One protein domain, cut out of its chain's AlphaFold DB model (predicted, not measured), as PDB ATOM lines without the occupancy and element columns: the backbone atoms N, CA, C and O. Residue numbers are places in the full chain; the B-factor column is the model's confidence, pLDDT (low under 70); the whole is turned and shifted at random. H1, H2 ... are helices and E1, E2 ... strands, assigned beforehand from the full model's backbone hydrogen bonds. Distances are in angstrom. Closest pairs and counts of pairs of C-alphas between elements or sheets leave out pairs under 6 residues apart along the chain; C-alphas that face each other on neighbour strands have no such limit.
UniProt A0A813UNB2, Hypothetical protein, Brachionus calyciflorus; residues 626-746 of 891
ATOM      1  N   SER A 626     198.023 217.790 152.018       69.69
ATOM      2  CA  SER A 626     197.068 216.820 152.552       69.69
ATOM      3  C   SER A 626     196.578 215.845 151.481       69.69
ATOM      4  O   SER A 626     196.427 216.216 150.316       69.69
ATOM      5  N   CYS A 627     196.293 214.617 151.895       75.94
ATOM      6  CA  CYS A 627     195.489 213.630 151.183       75.94
ATOM      7  C   CYS A 627     194.441 213.058 152.153       75.94
ATOM      8  O   CYS A 627     194.382 213.466 153.311       75.94
ATOM      9  N   GLU A 628     193.630 212.112 151.689       73.81
ATOM     10  CA  GLU A 628     192.616 211.444 152.516       73.81
ATOM     11  C   GLU A 628     193.228 210.668 153.698       73.81
ATOM     12  O   GLU A 628     192.572 210.487 154.718       73.81
ATOM     13  N   HIS A 629     194.507 210.285 153.600       75.19
ATOM     14  CA  HIS A 629     195.219 209.511 154.621       75.19
ATOM     15  C   HIS A 629     196.034 210.373 155.597       75.19
ATOM     16  O   HIS A 629     196.204 210.010 156.756       75.19
ATOM     17  N   PHE A 630     196.557 211.519 155.148       77.19
ATOM     18  CA  PHE A 630     197.472 212.342 155.943       77.19
ATOM     19  C   PHE A 630     197.249 213.833 155.695       77.19
ATOM     20  O   PHE A 630     197.154 214.269 154.549       77.19
ATOM     21  N   LYS A 631     197.274 214.648 156.754       78.44
ATOM     22  CA  LYS A 631     197.174 216.112 156.678       78.44
ATOM     23  C   LYS A 631     198.333 216.764 157.426       78.44
ATOM     24  O   LYS A 631     198.562 216.454 158.588       78.44
ATOM     25  N   CYS A 632     199.053 217.662 156.755       74.88
ATOM     26  CA  CYS A 632     200.100 218.470 157.378       74.88
ATOM     27  C   CYS A 632     199.475 219.572 158.245       74.88
ATOM     28  O   CYS A 632     198.605 220.303 157.768       74.88
ATOM     29  N   ASN A 633     199.947 219.721 159.484       76.50
ATOM     30  CA  ASN A 633     199.476 220.767 160.406       76.50
ATOM     31  C   ASN A 633     200.482 221.918 160.574       76.50
ATOM     32  O   ASN A 633     200.243 222.860 161.329       76.50
ATOM     33  N   LYS A 634     201.608 221.853 159.860       71.50
ATOM     34  CA  LYS A 634     202.674 222.858 159.888       71.50
ATOM     35  C   LYS A 634     202.418 224.003 158.911       71.50
ATOM     36  O   LYS A 634     201.607 223.902 157.983       71.50
ATOM     37  N   LYS A 635     203.123 225.119 159.101       65.88
ATOM     38  CA  LYS A 635     203.067 226.255 158.167       65.88
ATOM     39  C   LYS A 635     203.750 225.891 156.852       65.88
ATOM     40  O   LYS A 635     204.618 225.024 156.805       65.88
ATOM     41  N   CYS A 636     203.384 226.559 155.756       60.88
ATOM     42  CA  CYS A 636     203.890 226.197 154.428       60.88
ATOM     43  C   CYS A 636     205.433 226.191 154.319       60.88
ATOM     44  O   CYS A 636     205.968 225.394 153.547       60.88
ATOM     45  N   PHE A 637     206.137 227.026 155.091       56.97
ATOM     46  CA  PHE A 637     207.604 227.113 155.102       56.97
ATOM     47  C   PHE A 637     208.294 226.115 156.052       56.97
ATOM     48  O   PHE A 637     209.495 225.895 155.934       56.97
ATOM     49  N   GLU A 638     207.559 225.499 156.978       62.50
ATOM     50  CA  GLU A 638     208.096 224.514 157.924       62.50
ATOM     51  C   GLU A 638     208.189 223.131 157.265       62.50
ATOM     52  O   GLU A 638     207.448 222.828 156.319       62.50
ATOM     53  N   LEU A 639     209.092 222.275 157.755       73.31
ATOM     54  CA  LEU A 639     209.114 220.865 157.355       73.31
ATOM     55  C   LEU A 639     207.756 220.236 157.677       73.31
ATOM     56  O   LEU A 639     207.214 220.431 158.764       73.31
ATOM     57  N   CYS A 640     207.191 219.520 156.709       74.94
ATOM     58  CA  CYS A 640     205.932 218.818 156.888       74.94
ATOM     59  C   CYS A 640     206.115 217.720 157.941       74.94
ATOM     60  O   CYS A 640     207.071 216.948 157.868       74.94
ATOM     61  N   ASP A 641     205.167 217.619 158.868       77.00
ATOM     62  CA  ASP A 641     205.115 216.623 159.944       77.00
ATOM     63  C   ASP A 641     204.504 215.280 159.512       77.00
ATOM     64  O   ASP A 641     204.308 214.390 160.335       77.00
ATOM     65  N   ARG A 642     204.215 215.118 158.216       76.50
ATOM     66  CA  ARG A 642     203.638 213.898 157.647       76.50
ATOM     67  C   ARG A 642     204.632 213.136 156.776       76.50
ATOM     68  O   ARG A 642     205.411 213.742 156.037       76.50
ATOM     69  N   ALA A 643     204.507 211.813 156.776       73.25
ATOM     70  CA  ALA A 643     205.152 210.939 155.804       73.25
ATOM     71  C   ALA A 643     204.505 211.071 154.405       73.25
ATOM     72  O   ALA A 643     203.336 211.480 154.297       73.25
ATOM     73  N   PRO A 644     205.233 210.751 153.316       81.06
ATOM     74  CA  PRO A 644     204.639 210.603 151.988       81.06
ATOM     75  C   PRO A 644     203.586 209.483 151.982       81.06
ATOM     76  O   PRO A 644     203.711 208.493 152.695       81.06
ATOM     77  N   CYS A 645     202.527 209.655 151.188       82.81
ATOM     78  CA  CYS A 645     201.474 208.648 151.064       82.81
ATOM     79  C   CYS A 645     201.875 207.621 149.997       82.81
ATOM     80  O   CYS A 645     202.269 208.011 148.897       82.81
ATOM     81  N   ASN A 646     201.755 206.333 150.324       86.00
ATOM     82  CA  ASN A 646     202.049 205.218 149.417       86.00
ATOM     83  C   ASN A 646     200.794 204.441 148.996       86.00
ATOM     84  O   ASN A 646     200.901 203.450 148.280       86.00
ATOM     85  N   GLU A 647     199.610 204.905 149.399       87.00
ATOM     86  CA  GLU A 647     198.353 204.271 149.013       87.00
ATOM     87  C   GLU A 647     198.077 204.463 147.511       87.00
ATOM     88  O   GLU A 647     198.289 205.568 146.989       87.00
ATOM     89  N   PRO A 648     197.590 203.429 146.796       85.50
ATOM     90  CA  PRO A 648     197.219 203.536 145.390       85.50
ATOM     91  C   PRO A 648     196.169 204.624 145.146       85.50
ATOM     92  O   PRO A 648     195.280 204.860 145.962       85.50
ATOM     93  N   CYS A 649     196.245 205.283 143.991       86.19
ATOM     94  CA  CYS A 649     195.216 206.233 143.589       86.19
ATOM     95  C   CYS A 649     193.884 205.509 143.311       86.19
ATOM     96  O   CYS A 649     193.837 204.566 142.524       86.19
ATOM     97  N   SER A 650     192.797 205.983 143.920       85.69
ATOM     98  CA  SER A 650     191.437 205.453 143.743       85.69
ATOM     99  C   SER A 650     190.720 205.985 142.492       85.69
ATOM    100  O   SER A 650     189.626 205.525 142.170       85.69
ATOM    101  N   LEU A 651     191.319 206.945 141.776       86.44
ATOM    102  CA  LEU A 651     190.713 207.592 140.612       86.44
ATOM    103  C   LEU A 651     190.818 206.733 139.343       86.44
ATOM    104  O   LEU A 651     191.771 205.973 139.145       86.44
ATOM    105  N   LEU A 652     189.853 206.922 138.446       85.56
ATOM    106  CA  LEU A 652     189.902 206.416 137.076       85.56
ATOM    107  C   LEU A 652     190.537 207.466 136.156       85.56
ATOM    108  O   LEU A 652     190.320 208.670 136.313       85.56
ATOM    109  N   LEU A 653     191.349 207.010 135.204       84.25
ATOM    110  CA  LEU A 653     191.890 207.853 134.138       84.25
ATOM    111  C   LEU A 653     190.783 208.200 133.120       84.25
ATOM    112  O   LEU A 653     189.783 207.492 133.065       84.25
ATOM    113  N   PRO A 654     190.967 209.202 132.236       84.06
ATOM    114  CA  PRO A 654     189.976 209.560 131.205       84.06
ATOM    115  C   PRO A 654     189.617 208.443 130.208       84.06
ATOM    116  O   PRO A 654     188.716 208.610 129.399       84.06
ATOM    117  N   CYS A 655     190.362 207.337 130.227       84.06
ATOM    118  CA  CYS A 655     190.118 206.126 129.445       84.06
ATOM    119  C   CYS A 655     189.389 205.033 130.254       84.06
ATOM    120  O   CYS A 655     189.478 203.864 129.892       84.06
ATOM    121  N   ASP A 656     188.777 205.396 131.387       83.12
ATOM    122  CA  ASP A 656     188.028 204.549 132.330       83.12
ATOM    123  C   ASP A 656     188.819 203.419 133.020       83.12
ATOM    124  O   ASP A 656     188.273 202.630 133.790       83.12
ATOM    125  N   HIS A 657     190.137 203.368 132.828       87.44
ATOM    126  CA  HIS A 657     191.018 202.425 133.517       87.44
ATOM    127  C   HIS A 657     191.525 202.963 134.861       87.44
ATOM    128  O   HIS A 657     191.707 204.170 135.044       87.44
ATOM    129  N   LYS A 658     191.828 202.047 135.791       85.88
ATOM    130  CA  LYS A 658     192.410 202.369 137.104       85.88
ATOM    131  C   LYS A 658     193.722 203.149 136.961       85.88
ATOM    132  O   LYS A 658     194.588 202.788 136.161       85.88
ATOM    133  N   CYS A 659     193.874 204.204 137.758       86.25
ATOM    134  CA  CYS A 659     195.099 204.992 137.808       86.25
ATOM    135  C   CYS A 659     196.274 204.167 138.363       86.25
ATOM    136  O   CYS A 659     196.145 203.467 139.363       86.25
ATOM    137  N   ILE A 660     197.445 204.293 137.731       87.88
ATOM    138  CA  ILE A 660     198.708 203.664 138.174       87.88
ATOM    139  C   ILE A 660     199.509 204.550 139.146       87.88
ATOM    140  O   ILE A 660     200.660 204.255 139.466       87.88
ATOM    141  N   GLY A 661     198.926 205.675 139.559       87.19
ATOM    142  CA  GLY A 661     199.541 206.650 140.449       87.19
ATOM    143  C   GLY A 661     199.270 206.398 141.929       87.19
ATOM    144  O   GLY A 661     198.690 205.385 142.322       87.19
ATOM    145  N   LEU A 662     199.663 207.367 142.752       88.06
ATOM    146  CA  LEU A 662     199.483 207.346 144.203       88.06
ATOM    147  C   LEU A 662     198.462 208.379 144.679       88.06
ATOM    148  O   LEU A 662     198.236 209.407 144.036       88.06
ATOM    149  N   CYS A 663     197.857 208.113 145.832       84.12
ATOM    150  CA  CYS A 663     196.912 209.013 146.473       84.12
ATOM    151  C   CYS A 663     197.569 210.360 146.835       84.12
ATOM    152  O   CYS A 663     198.636 210.421 147.446       84.12
ATOM    153  N   GLY A 664     196.908 211.464 146.471       74.94
ATOM    154  CA  GLY A 664     197.353 212.833 146.764       74.94
ATOM    155  C   GLY A 664     198.395 213.417 145.800       74.94
ATOM    156  O   GLY A 664     198.646 214.630 145.854       74.94
ATOM    157  N   GLU A 665     198.948 212.597 144.902       83.62
ATOM    158  CA  GLU A 665     199.869 213.009 143.839       83.62
ATOM    159  C   GLU A 665     199.127 213.234 142.505       83.62
ATOM    160  O   GLU A 665     198.076 212.632 142.261       83.62
ATOM    161  N   PRO A 666     199.638 214.105 141.614       84.06
ATOM    162  CA  PRO A 666     199.085 214.263 140.273       84.06
ATOM    163  C   PRO A 666     199.081 212.931 139.516       84.06
ATOM    164  O   PRO A 666     200.109 212.260 139.413       84.06
ATOM    165  N   CYS A 667     197.920 212.556 138.975       83.81
ATOM    166  CA  CYS A 667     197.757 211.286 138.276       83.81
ATOM    167  C   CYS A 667     198.634 211.232 137.009       83.81
ATOM    168  O   CYS A 667     198.593 212.170 136.202       83.81
ATOM    169  N   PRO A 668     199.390 210.139 136.794       84.06
ATOM    170  CA  PRO A 668     200.090 209.885 135.542       84.06
ATOM    171  C   PRO A 668     199.138 209.958 134.346       84.06
ATOM    172  O   PRO A 668     198.054 209.380 134.361       84.06
ATOM    173  N   LYS A 669     199.549 210.648 133.277       76.56
ATOM    174  CA  LYS A 669     198.728 210.774 132.054       76.56
ATOM    175  C   LYS A 669     198.728 209.509 131.191       76.56
ATOM    176  O   LYS A 669     197.953 209.414 130.246       76.56
ATOM    177  N   ARG A 670     199.615 208.556 131.490       77.88
ATOM    178  CA  ARG A 670     199.753 207.295 130.759       77.88
ATOM    179  C   ARG A 670     198.970 206.194 131.472       77.88
ATOM    180  O   ARG A 670     199.121 206.004 132.675       77.88
ATOM    181  N   CYS A 671     198.167 205.458 130.712       80.06
ATOM    182  CA  CYS A 671     197.440 204.285 131.182       80.06
ATOM    183  C   CYS A 671     198.196 203.007 130.797       80.06
ATOM    184  O   CYS A 671     198.554 202.851 129.631       80.06
ATOM    185  N   ARG A 672     198.383 202.078 131.744       78.38
ATOM    186  CA  ARG A 672     199.039 200.781 131.492       78.38
ATOM    187  C   ARG A 672     198.251 199.891 130.522       78.38
ATOM    188  O   ARG A 672     198.865 199.140 129.775       78.38
ATOM    189  N   THR A 673     196.923 200.003 130.502       79.31
ATOM    190  CA  THR A 673     196.055 199.204 129.621       79.31
ATOM    191  C   THR A 673     195.990 199.770 128.203       79.31
ATOM    192  O   THR A 673     196.110 199.021 127.241       79.31
ATOM    193  N   CYS A 674     195.847 201.092 128.049       79.12
ATOM    194  CA  CYS A 674     195.801 201.724 126.723       79.12
ATOM    195  C   CYS A 674     197.185 201.866 126.072       79.12
ATOM    196  O   CYS A 674     197.283 201.908 124.848       79.12
ATOM    197  N   HIS A 675     198.246 201.961 126.880       74.81
ATOM    198  CA  HIS A 675     199.624 202.147 126.424       74.81
ATOM    199  C   HIS A 675     200.588 201.246 127.213       74.81
ATOM    200  O   HIS A 675     201.280 201.742 128.117       74.81
ATOM    201  N   PRO A 676     200.655 199.941 126.879       67.69
ATOM    202  CA  PRO A 676     201.614 199.012 127.470       67.69
ATOM    203  C   PRO A 676     203.048 199.548 127.364       67.69
ATOM    204  O   PRO A 676     203.393 200.256 126.416       67.69
ATOM    205  N   PHE A 677     203.883 199.264 128.359       65.50
ATOM    206  CA  PHE A 677     205.276 199.712 128.365       65.50
ATOM    207  C   PHE A 677     206.122 198.807 127.457       65.50
ATOM    208  O   PHE A 677     206.169 197.594 127.660       65.50
ATOM    209  N   GLU A 678     206.792 199.381 126.456       56.00
ATOM    210  CA  GLU A 678     207.739 198.644 125.610       56.00
ATOM    211  C   GLU A 678     209.100 198.483 126.308       56.00
ATOM    212  O   GLU A 678     209.505 199.311 127.126       56.00
ATOM    213  N   LYS A 679     209.859 197.431 125.958       50.38
ATOM    214  CA  LYS A 679     211.167 197.118 126.577       50.38
ATOM    215  C   LYS A 679     212.204 198.250 126.472       50.38
ATOM    216  O   LYS A 679     213.128 198.289 127.276       50.38
ATOM    217  N   SER A 680     212.078 199.147 125.496       44.28
ATOM    218  CA  SER A 680     212.983 200.283 125.268       44.28
ATOM    219  C   SER A 680     212.693 201.518 126.128       44.28
ATOM    220  O   SER A 680     213.477 202.462 126.091       44.28
ATOM    221  N   GLU A 681     211.596 201.533 126.890       48.50
ATOM    222  CA  GLU A 681     211.163 202.687 127.699       48.50
ATOM    223  C   GLU A 681     211.413 202.505 129.209       48.50
ATOM    224  O   GLU A 681     210.982 203.323 130.020       48.50
ATOM    225  N   ILE A 682     212.113 201.432 129.582       53.34
ATOM    226  CA  ILE A 682     212.455 201.050 130.958       53.34
ATOM    227  C   ILE A 682     213.731 201.788 131.357       53.34
ATOM    228  O   ILE A 682     214.766 201.626 130.707       53.34
ATOM    229  N   PHE A 683     213.669 202.602 132.408       52.53
ATOM    230  CA  PHE A 683     214.776 203.459 132.832       52.53
ATOM    231  C   PHE A 683     215.421 202.979 134.147       52.53
ATOM    232  O   PHE A 683     216.616 203.191 134.336       52.53
ATOM    233  N   PHE A 684     214.679 202.286 135.022       54.16
ATOM    234  CA  PHE A 684     215.120 201.864 136.359       54.16
ATOM    235  C   PHE A 684     214.934 200.369 136.697       54.16
ATOM    236  O   PHE A 684     215.392 199.933 137.749       54.16
ATOM    237  N   GLY A 685     214.365 199.555 135.805       55.09
ATOM    238  CA  GLY A 685     214.412 198.087 135.848       55.09
ATOM    239  C   GLY A 685     213.188 197.381 136.444       55.09
ATOM    240  O   GLY A 685     212.972 196.217 136.114       55.09
ATOM    241  N   ASN A 686     212.356 198.069 137.235       59.75
ATOM    242  CA  ASN A 686     211.181 197.487 137.911       59.75
ATOM    243  C   ASN A 686     209.832 197.962 137.328       59.75
ATOM    244  O   ASN A 686     208.769 197.584 137.813       59.75
ATOM    245  N   GLU A 687     209.833 198.767 136.259       66.88
ATOM    246  CA  GLU A 687     208.617 199.383 135.694       66.88
ATOM    247  C   GLU A 687     207.610 198.384 135.089       66.88
ATOM    248  O   GLU A 687     206.469 198.754 134.787       66.88
ATOM    249  N   GLN A 688     208.027 197.129 134.909       63.09
ATOM    250  CA  GLN A 688     207.218 196.044 134.353       63.09
ATOM    251  C   GLN A 688     206.305 195.359 135.375       63.09
ATOM    252  O   GLN A 688     205.410 194.624 134.960       63.09
ATOM    253  N   ASP A 689     206.501 195.582 136.678       72.19
ATOM    254  CA  ASP A 689     205.669 194.950 137.704       72.19
ATOM    255  C   ASP A 689     204.205 195.420 137.577       72.19
ATOM    256  O   ASP A 689     203.908 196.620 137.482       72.19
ATOM    257  N   GLU A 690     203.265 194.472 137.608       67.00
ATOM    258  CA  GLU A 690     201.821 194.729 137.633       67.00
ATOM    259  C   GLU A 690     201.417 195.637 138.805       67.00
ATOM    260  O   GLU A 690     200.439 196.386 138.711       67.00
ATOM    261  N   ASN A 691     202.217 195.673 139.870       75.62
ATOM    262  CA  ASN A 691     202.007 196.532 141.027       75.62
ATOM    263  C   ASN A 691     202.865 197.802 141.051       75.62
ATOM    264  O   ASN A 691     202.612 198.652 141.905       75.62
ATOM    265  N   ALA A 692     203.778 198.009 140.092       82.12
ATOM    266  CA  ALA A 692     204.582 199.233 140.045       82.12
ATOM    267  C   ALA A 692     203.690 200.483 139.982       82.12
ATOM    268  O   ALA A 692     202.661 200.508 139.288       82.12
ATOM    269  N   ARG A 693     204.081 201.514 140.734       86.94
ATOM    270  CA  ARG A 693     203.366 202.789 140.851       86.94
ATOM    271  C   ARG A 693     204.224 203.923 140.318       86.94
ATOM    272  O   ARG A 693     205.448 203.873 140.372       86.94
ATOM    273  N   PHE A 694     203.565 204.960 139.813       87.00
ATOM    274  CA  PHE A 694     204.237 206.074 139.149       87.00
ATOM    275  C   PHE A 694     203.824 207.419 139.732       87.00
ATOM    276  O   PHE A 694     202.671 207.635 140.103       87.00
ATOM    277  N   ILE A 695     204.760 208.359 139.736       87.12
ATOM    278  CA  ILE A 695     204.490 209.770 140.005       87.12
ATOM    279  C   ILE A 695     204.712 210.603 138.749       87.12
ATOM    280  O   ILE A 695     205.603 210.330 137.942       87.12
ATOM    281  N   LEU A 696     203.910 211.655 138.605       85.94
ATOM    282  CA  LEU A 696     204.083 212.664 137.570       85.94
ATOM    283  C   LEU A 696     204.822 213.871 138.153       85.94
ATOM    284  O   LEU A 696     204.289 214.598 138.994       85.94
ATOM    285  N   LEU A 697     206.035 214.134 137.665       83.38
ATOM    286  CA  LEU A 697     206.750 215.361 138.003       83.38
ATOM    287  C   LEU A 697     206.154 216.538 137.227       83.38
ATOM    288  O   LEU A 697     206.467 216.730 136.056       83.38
ATOM    289  N   VAL A 698     205.335 217.357 137.888       80.38
ATOM    290  CA  VAL A 698     204.650 218.517 137.276       80.38
ATOM    291  C   VAL A 698     205.625 219.496 136.613       80.38
ATOM    292  O   VAL A 698     205.300 220.082 135.586       80.38
ATOM    293  N   ASP A 699     206.835 219.641 137.162       77.44
ATOM    294  CA  ASP A 699     207.866 220.543 136.635       77.44
ATOM    295  C   ASP A 699     208.308 220.188 135.196       77.44
ATOM    296  O   ASP A 699     208.736 221.065 134.448       77.44
ATOM    297  N   CYS A 700     208.223 218.915 134.789       77.38
ATOM    298  CA  CYS A 700     208.714 218.447 133.483       77.38
ATOM    299  C   CYS A 700     207.802 217.443 132.764       77.38
ATOM    300  O   CYS A 700     208.144 216.979 131.680       77.38
ATOM    301  N   ASN A 701     206.657 217.103 133.357       79.94
ATOM    302  CA  ASN A 701     205.691 216.105 132.901       79.94
ATOM    303  C   ASN A 701     206.242 214.682 132.679       79.94
ATOM    304  O   ASN A 701     205.590 213.879 132.011       79.94
ATOM    305  N   HIS A 702     207.399 214.335 133.252       81.50
ATOM    306  CA  HIS A 702     207.893 212.957 133.217       81.50
ATOM    307  C   HIS A 702     207.157 212.085 134.237       81.50
ATOM    308  O   HIS A 702     206.964 212.491 135.386       81.50
ATOM    309  N   ASN A 703     206.784 210.879 133.806       83.56
ATOM    310  CA  ASN A 703     206.280 209.826 134.682       83.56
ATOM    311  C   ASN A 703     207.471 208.982 135.131       83.56
ATOM    312  O   ASN A 703     208.235 208.522 134.284       83.56
ATOM    313  N   ILE A 704     207.638 208.809 136.438       83.12
ATOM    314  CA  ILE A 704     208.764 208.072 137.013       83.12
ATOM    315  C   ILE A 704     208.222 207.073 138.027       83.12
ATOM    316  O   ILE A 704     207.275 207.381 138.755       83.12
ATOM    317  N   GLU A 705     208.798 205.877 138.027       86.88
ATOM    318  CA  GLU A 705     208.501 204.832 139.000       86.88
ATOM    319  C   GLU A 705     208.910 205.292 140.413       86.88
ATOM    320  O   GLU A 705     209.919 205.979 140.602       86.88
ATOM    321  N   VAL A 706     208.049 205.004 141.386       86.50
ATOM    322  CA  VAL A 706     208.103 205.569 142.735       86.50
ATOM    323  C   VAL A 706     209.317 205.096 143.527       86.50
ATOM    324  O   VAL A 706     210.003 205.934 144.110       86.50
ATOM    325  N   GLU A 707     209.584 203.793 143.571       82.88
ATOM    326  CA  GLU A 707     210.668 203.218 144.373       82.88
ATOM    327  C   GLU A 707     212.033 203.705 143.881       82.88
ATOM    328  O   GLU A 707     212.881 204.135 144.668       82.88
ATOM    329  N   ALA A 708     212.222 203.721 142.564       79.00
ATOM    330  CA  ALA A 708     213.420 204.224 141.920       79.00
ATOM    331  C   ALA A 708     213.619 205.723 142.164       79.00
ATOM    332  O   ALA A 708     214.741 206.166 142.426       79.00
ATOM    333  N   MET A 709     212.545 206.514 142.111       85.62
ATOM    334  CA  MET A 709     212.631 207.946 142.382       85.62
ATOM    335  C   MET A 709     212.919 208.240 143.859       85.62
ATOM    336  O   MET A 709     213.709 209.134 144.160       85.62
ATOM    337  N   ASP A 710     212.323 207.488 144.783       86.19
ATOM    338  CA  ASP A 710     212.590 207.618 146.217       86.19
ATOM    339  C   ASP A 710     214.035 207.272 146.548       86.19
ATOM    340  O   ASP A 710     214.699 208.034 147.253       86.19
ATOM    341  N   LYS A 711     214.547 206.175 145.982       81.31
ATOM    342  CA  LYS A 711     215.956 205.803 146.099       81.31
ATOM    343  C   LYS A 711     216.863 206.897 145.538       81.31
ATOM    344  O   LYS A 711     217.753 207.363 146.237       81.31
ATOM    345  N   TRP A 712     216.584 207.391 144.329       79.81
ATOM    346  CA  TRP A 712     217.337 208.494 143.722       79.81
ATOM    347  C   TRP A 712     217.354 209.751 144.601       79.81
ATOM    348  O   TRP A 712     218.402 210.378 144.765       79.81
ATOM    349  N   ILE A 713     216.212 210.131 145.182       82.44
ATOM    350  CA  ILE A 713     216.126 211.308 146.049       82.44
ATOM    351  C   ILE A 713     216.859 211.088 147.374       82.44
ATOM    352  O   ILE A 713     217.545 211.999 147.828       82.44
ATOM    353  N   ASN A 714     216.752 209.912 147.984       81.44
ATOM    354  CA  ASN A 714     217.418 209.623 149.252       81.44
ATOM    355  C   ASN A 714     218.939 209.509 149.088       81.44
ATOM    356  O   ASN A 714     219.666 210.136 149.855       81.44
ATOM    357  N   ASP A 715     219.411 208.819 148.047       73.44
ATOM    358  CA  ASP A 715     220.841 208.628 147.767       73.44
ATOM    359  C   ASP A 715     221.556 209.958 147.464       73.44
ATOM    360  O   ASP A 715     222.721 210.136 147.814       73.44
ATOM    361  N   ASN A 716     220.865 210.915 146.828       66.75
ATOM    362  CA  ASN A 716     221.463 212.193 146.415       66.75
ATOM    363  C   ASN A 716     221.109 213.382 147.333       66.75
ATOM    364  O   ASN A 716     221.819 214.388 147.332       66.75
ATOM    365  N   TYR A 717     220.004 213.313 148.086       74.31
ATOM    366  CA  TYR A 717     219.427 214.456 148.814       74.31
ATOM    367  C   TYR A 717     218.843 214.098 150.200       74.31
ATOM    368  O   TYR A 717     218.064 214.883 150.752       74.31
ATOM    369  N   GLY A 718     219.189 212.933 150.764       65.12
ATOM    370  CA  GLY A 718     218.706 212.454 152.063       65.12
ATOM    371  C   GLY A 718     219.002 213.393 153.243       65.12
ATOM    372  O   GLY A 718     219.985 214.133 153.256       65.12
ATOM    373  N   LEU A 719     218.122 213.378 154.251       55.81
ATOM    374  CA  LEU A 719     218.197 214.264 155.424       55.81
ATOM    375  C   LEU A 719     219.214 213.792 156.482       55.81
ATOM    376  O   LEU A 719     219.757 214.625 157.205       55.81
ATOM    377  N   GLU A 720     219.501 212.490 156.553       51.06
ATOM    378  CA  GLU A 720     220.423 211.902 157.541       51.06
ATOM    379  C   GLU A 720     221.897 212.226 157.256       51.06
ATOM    380  O   GLU A 720     222.696 212.314 158.181       51.06
ATOM    381  N   SER A 721     222.264 212.542 156.008       46.31
ATOM    382  CA  SER A 721     223.658 212.828 155.634       46.31
ATOM    383  C   SER A 721     224.179 214.204 156.098       46.31
ATOM    384  O   SER A 721     225.270 214.607 155.697       46.31
ATOM    385  N   LYS A 722     223.393 214.986 156.855       48.09
ATOM    386  CA  LYS A 722     223.690 216.404 157.168       48.09
ATOM    387  C   LYS A 722     223.502 216.810 158.631       48.09
ATOM    388  O   LYS A 722     223.718 217.975 158.951       48.09
ATOM    389  N   LEU A 723     223.094 215.901 159.519       37.19
ATOM    390  CA  LEU A 723     222.813 216.252 160.919       37.19
ATOM    391  C   LEU A 723     224.068 216.377 161.804       37.19
ATOM    392  O   LEU A 723     223.976 216.980 162.868       37.19
ATOM    393  N   GLU A 724     225.239 215.919 161.350       38.22
ATOM    394  CA  GLU A 724     226.497 216.017 162.119       38.22
ATOM    395  C   GLU A 724     227.526 217.021 161.569       38.22
ATOM    396  O   GLU A 724     228.574 217.230 162.180       38.22
ATOM    397  N   THR A 725     227.256 217.705 160.455       37.75
ATOM    398  CA  THR A 725     228.221 218.669 159.907       37.75
ATOM    399  C   THR A 725     228.118 220.010 160.629       37.75
ATOM    400  O   THR A 725     227.141 220.753 160.496       37.75
ATOM    401  N   LYS A 726     229.161 220.340 161.399       37.94
ATOM    402  CA  LYS A 726     229.397 221.697 161.901       37.94
ATOM    403  C   LYS A 726     229.377 222.681 160.721       37.94
ATOM    404  O   LYS A 726     229.789 222.361 159.609       37.94
ATOM    405  N   LEU A 727     228.892 223.897 160.971       41.16
ATOM    406  CA  LEU A 727     228.679 224.977 159.989       41.16
ATOM    407  C   LEU A 727     229.943 225.431 159.219       41.16
ATOM    408  O   LEU A 727     229.832 226.220 158.271       41.16
ATOM    409  N   ASP A 728     231.113 224.924 159.603       39.41
ATOM    410  CA  ASP A 728     232.414 225.233 159.008       39.41
ATOM    411  C   ASP A 728     232.779 224.299 157.836       39.41
ATOM    412  O   ASP A 728     233.603 224.668 157.003       39.41
ATOM    413  N   ASP A 729     232.082 223.165 157.678       39.38
ATOM    414  CA  ASP A 729     232.383 222.127 156.674       39.38
ATOM    415  C   ASP A 729     231.495 222.185 155.414       39.38
ATOM    416  O   ASP A 729     231.351 221.206 154.678       39.38
ATOM    417  N   VAL A 730     230.871 223.330 155.113       40.22
ATOM    418  CA  VAL A 730     230.034 223.476 153.903       40.22
ATOM    419  C   VAL A 730     230.913 223.634 152.650       40.22
ATOM    420  O   VAL A 730     230.960 224.699 152.040       40.22
ATOM    421  N   LYS A 731     231.613 222.561 152.269       40.25
ATOM    422  CA  LYS A 731     232.260 222.377 150.957       40.25
ATOM    423  C   LYS A 731     231.425 221.549 149.977       40.25
ATOM    424  O   LYS A 731     231.738 221.515 148.792       40.25
ATOM    425  N   ASN A 732     230.338 220.928 150.433       42.50
ATOM    426  CA  ASN A 732     229.428 220.209 149.546       42.50
ATOM    427  C   ASN A 732     228.601 221.197 148.711       42.50
ATOM    428  O   ASN A 732     227.866 222.020 149.264       42.50
ATOM    429  N   GLU A 733     228.689 221.098 147.380       48.81
ATOM    430  CA  GLU A 733     227.823 221.841 146.461       48.81
ATOM    431  C   GLU A 733     226.351 221.570 146.815       48.81
ATOM    432  O   GLU A 733     225.833 220.464 146.650       48.81
ATOM    433  N   VAL A 734     225.646 222.582 147.321       58.78
ATOM    434  CA  VAL A 734     224.219 222.459 147.635       58.78
ATOM    435  C   VAL A 734     223.425 222.459 146.329       58.78
ATOM    436  O   VAL A 734     223.076 223.509 145.791       58.78
ATOM    437  N   GLN A 735     223.138 221.267 145.810       62.41
ATOM    438  CA  GLN A 735     222.377 221.086 144.576       62.41
ATOM    439  C   GLN A 735     220.884 220.894 144.867       62.41
ATOM    440  O   GLN A 735     220.490 220.192 145.797       62.41
ATOM    441  N   ARG A 736     220.032 221.534 144.058       71.56
ATOM    442  CA  ARG A 736     218.575 221.340 144.130       71.56
ATOM    443  C   ARG A 736     218.199 219.970 143.546       71.56
ATOM    444  O   ARG A 736     218.851 219.561 142.586       71.56
ATOM    445  N   PRO A 737     217.143 219.302 144.045       78.75
ATOM    446  CA  PRO A 737     216.673 218.047 143.464       78.75
ATOM    447  C   PRO A 737     216.315 218.212 141.985       78.75
ATOM    448  O   PRO A 737     215.660 219.187 141.611       78.75
ATOM    449  N   VAL A 738     216.734 217.268 141.140       81.00
ATOM    450  CA  VAL A 738     216.471 217.284 139.691       81.00
ATOM    451  C   VAL A 738     215.819 215.992 139.212       81.00
ATOM    452  O   VAL A 738     216.007 214.924 139.793       81.00
ATOM    453  N   CYS A 739     215.073 216.089 138.112       76.81
ATOM    454  CA  CYS A 739     214.541 214.939 137.393       76.81
ATOM    455  C   CYS A 739     215.695 214.076 136.840       76.81
ATOM    456  O   CYS A 739     216.549 214.615 136.131       76.81
ATOM    457  N   PRO A 740     215.717 212.752 137.070       74.19
ATOM    458  CA  PRO A 740     216.788 211.882 136.576       74.19
ATOM    459  C   PRO A 740     216.814 211.737 135.044       74.19
ATOM    460  O   PRO A 740     217.864 211.454 134.476       74.19
ATOM    461  N   ILE A 741     215.688 211.987 134.361       70.19
ATOM    462  CA  ILE A 741     215.573 211.860 132.898       70.19
ATOM    463  C   ILE A 741     216.050 213.137 132.190       70.19
ATOM    464  O   ILE A 741     216.891 213.089 131.298       70.19
ATOM    465  N   CYS A 742     215.517 214.299 132.584       68.62
ATOM    466  CA  CYS A 742     215.726 215.562 131.859       68.62
ATOM    467  C   CYS A 742     216.499 216.632 132.639       68.62
ATOM    468  O   CYS A 742     216.760 217.707 132.105       68.62
ATOM    469  N   ARG A 743     216.861 216.355 133.899       72.56
ATOM    470  CA  ARG A 743     217.559 217.272 134.819       72.56
ATOM    471  C   ARG A 743     216.806 218.562 135.167       72.56
ATOM    472  O   ARG A 743     217.381 219.442 135.805       72.56
ATOM    473  N   THR A 744     215.523 218.681 134.822       68.69
ATOM    474  CA  THR A 744     214.677 219.790 135.290       68.69
ATOM    475  C   THR A 744     214.605 219.793 136.815       68.69
ATOM    476  O   THR A 744     214.388 218.747 137.427       68.69
ATOM    477  N   VAL A 745     214.784 220.965 137.426       72.56
ATOM    478  CA  VAL A 745     214.726 221.140 138.883       72.56
ATOM    479  C   VAL A 745     213.321 220.831 139.388       72.56
ATOM    480  O   VAL A 745     212.341 221.361 138.872       72.56
ATOM    481  N   ILE A 746     213.236 219.992 140.414       77.12
ATOM    482  CA  ILE A 746     211.983 219.588 141.042       77.12
ATOM    483  C   ILE A 746     211.661 220.608 142.125       77.12
ATOM    484  O   ILE A 746     212.396 220.743 143.106       77.12
TER     485      ILE A 746
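AT A GLANCE: This is residues 626 to 746 of the 891 residues of the protein "Hypothetical protein" of Brachionus calyciflorus (UniProt A0A813UNB2). Little regular structure: a body mostly of loops, holding a small hairpin of two strands, E1 and E2, and one short helix, H1, with a free loop, residues 719 to 733, sticking out beyond the helix. The 121 printed residues have 20 in named elements, class mixed, in the order E1, E2, H1; the two-strand sheet is antiparallel. The whole is only just loose, close to compact, with a radius of gyration of the C-alphas of 16.8 A and spans of 54 by 37 by 22 A.

IN THESE COORDINATES: Residues 626 to 693 hold no named element. E1 is residues 694 to 697, 9.7 A long, beginning at C-alpha 694 (204.237, 206.074, 139.149). E2 is residues 702 to 705, 10.0 A. H1 is residues 706 to 717, 15.6 A, ending at C-alpha 717 (219.427, 214.456, 148.814).

HOW THE PARTS SIT: E1 and E2 form a hairpin with a tight link, their directions at 147 degrees; N 695 and O 704 are within hydrogen-bond range at 2.9 A. The closest C-alphas of E1 and H1, those of Phe 694 and Val 706, are 5.3 A apart. In H1 every O i to N i+4 pair is within hydrogen-bond range.

THE WHOLE: The two farthest C-alphas, of Asp 656 and Asp 728, are 55.8 A apart. The printed part has no cut. Mean pLDDT of the printed part is 71.7; residues 676 to 688 and 718 to 735 are among those under 70.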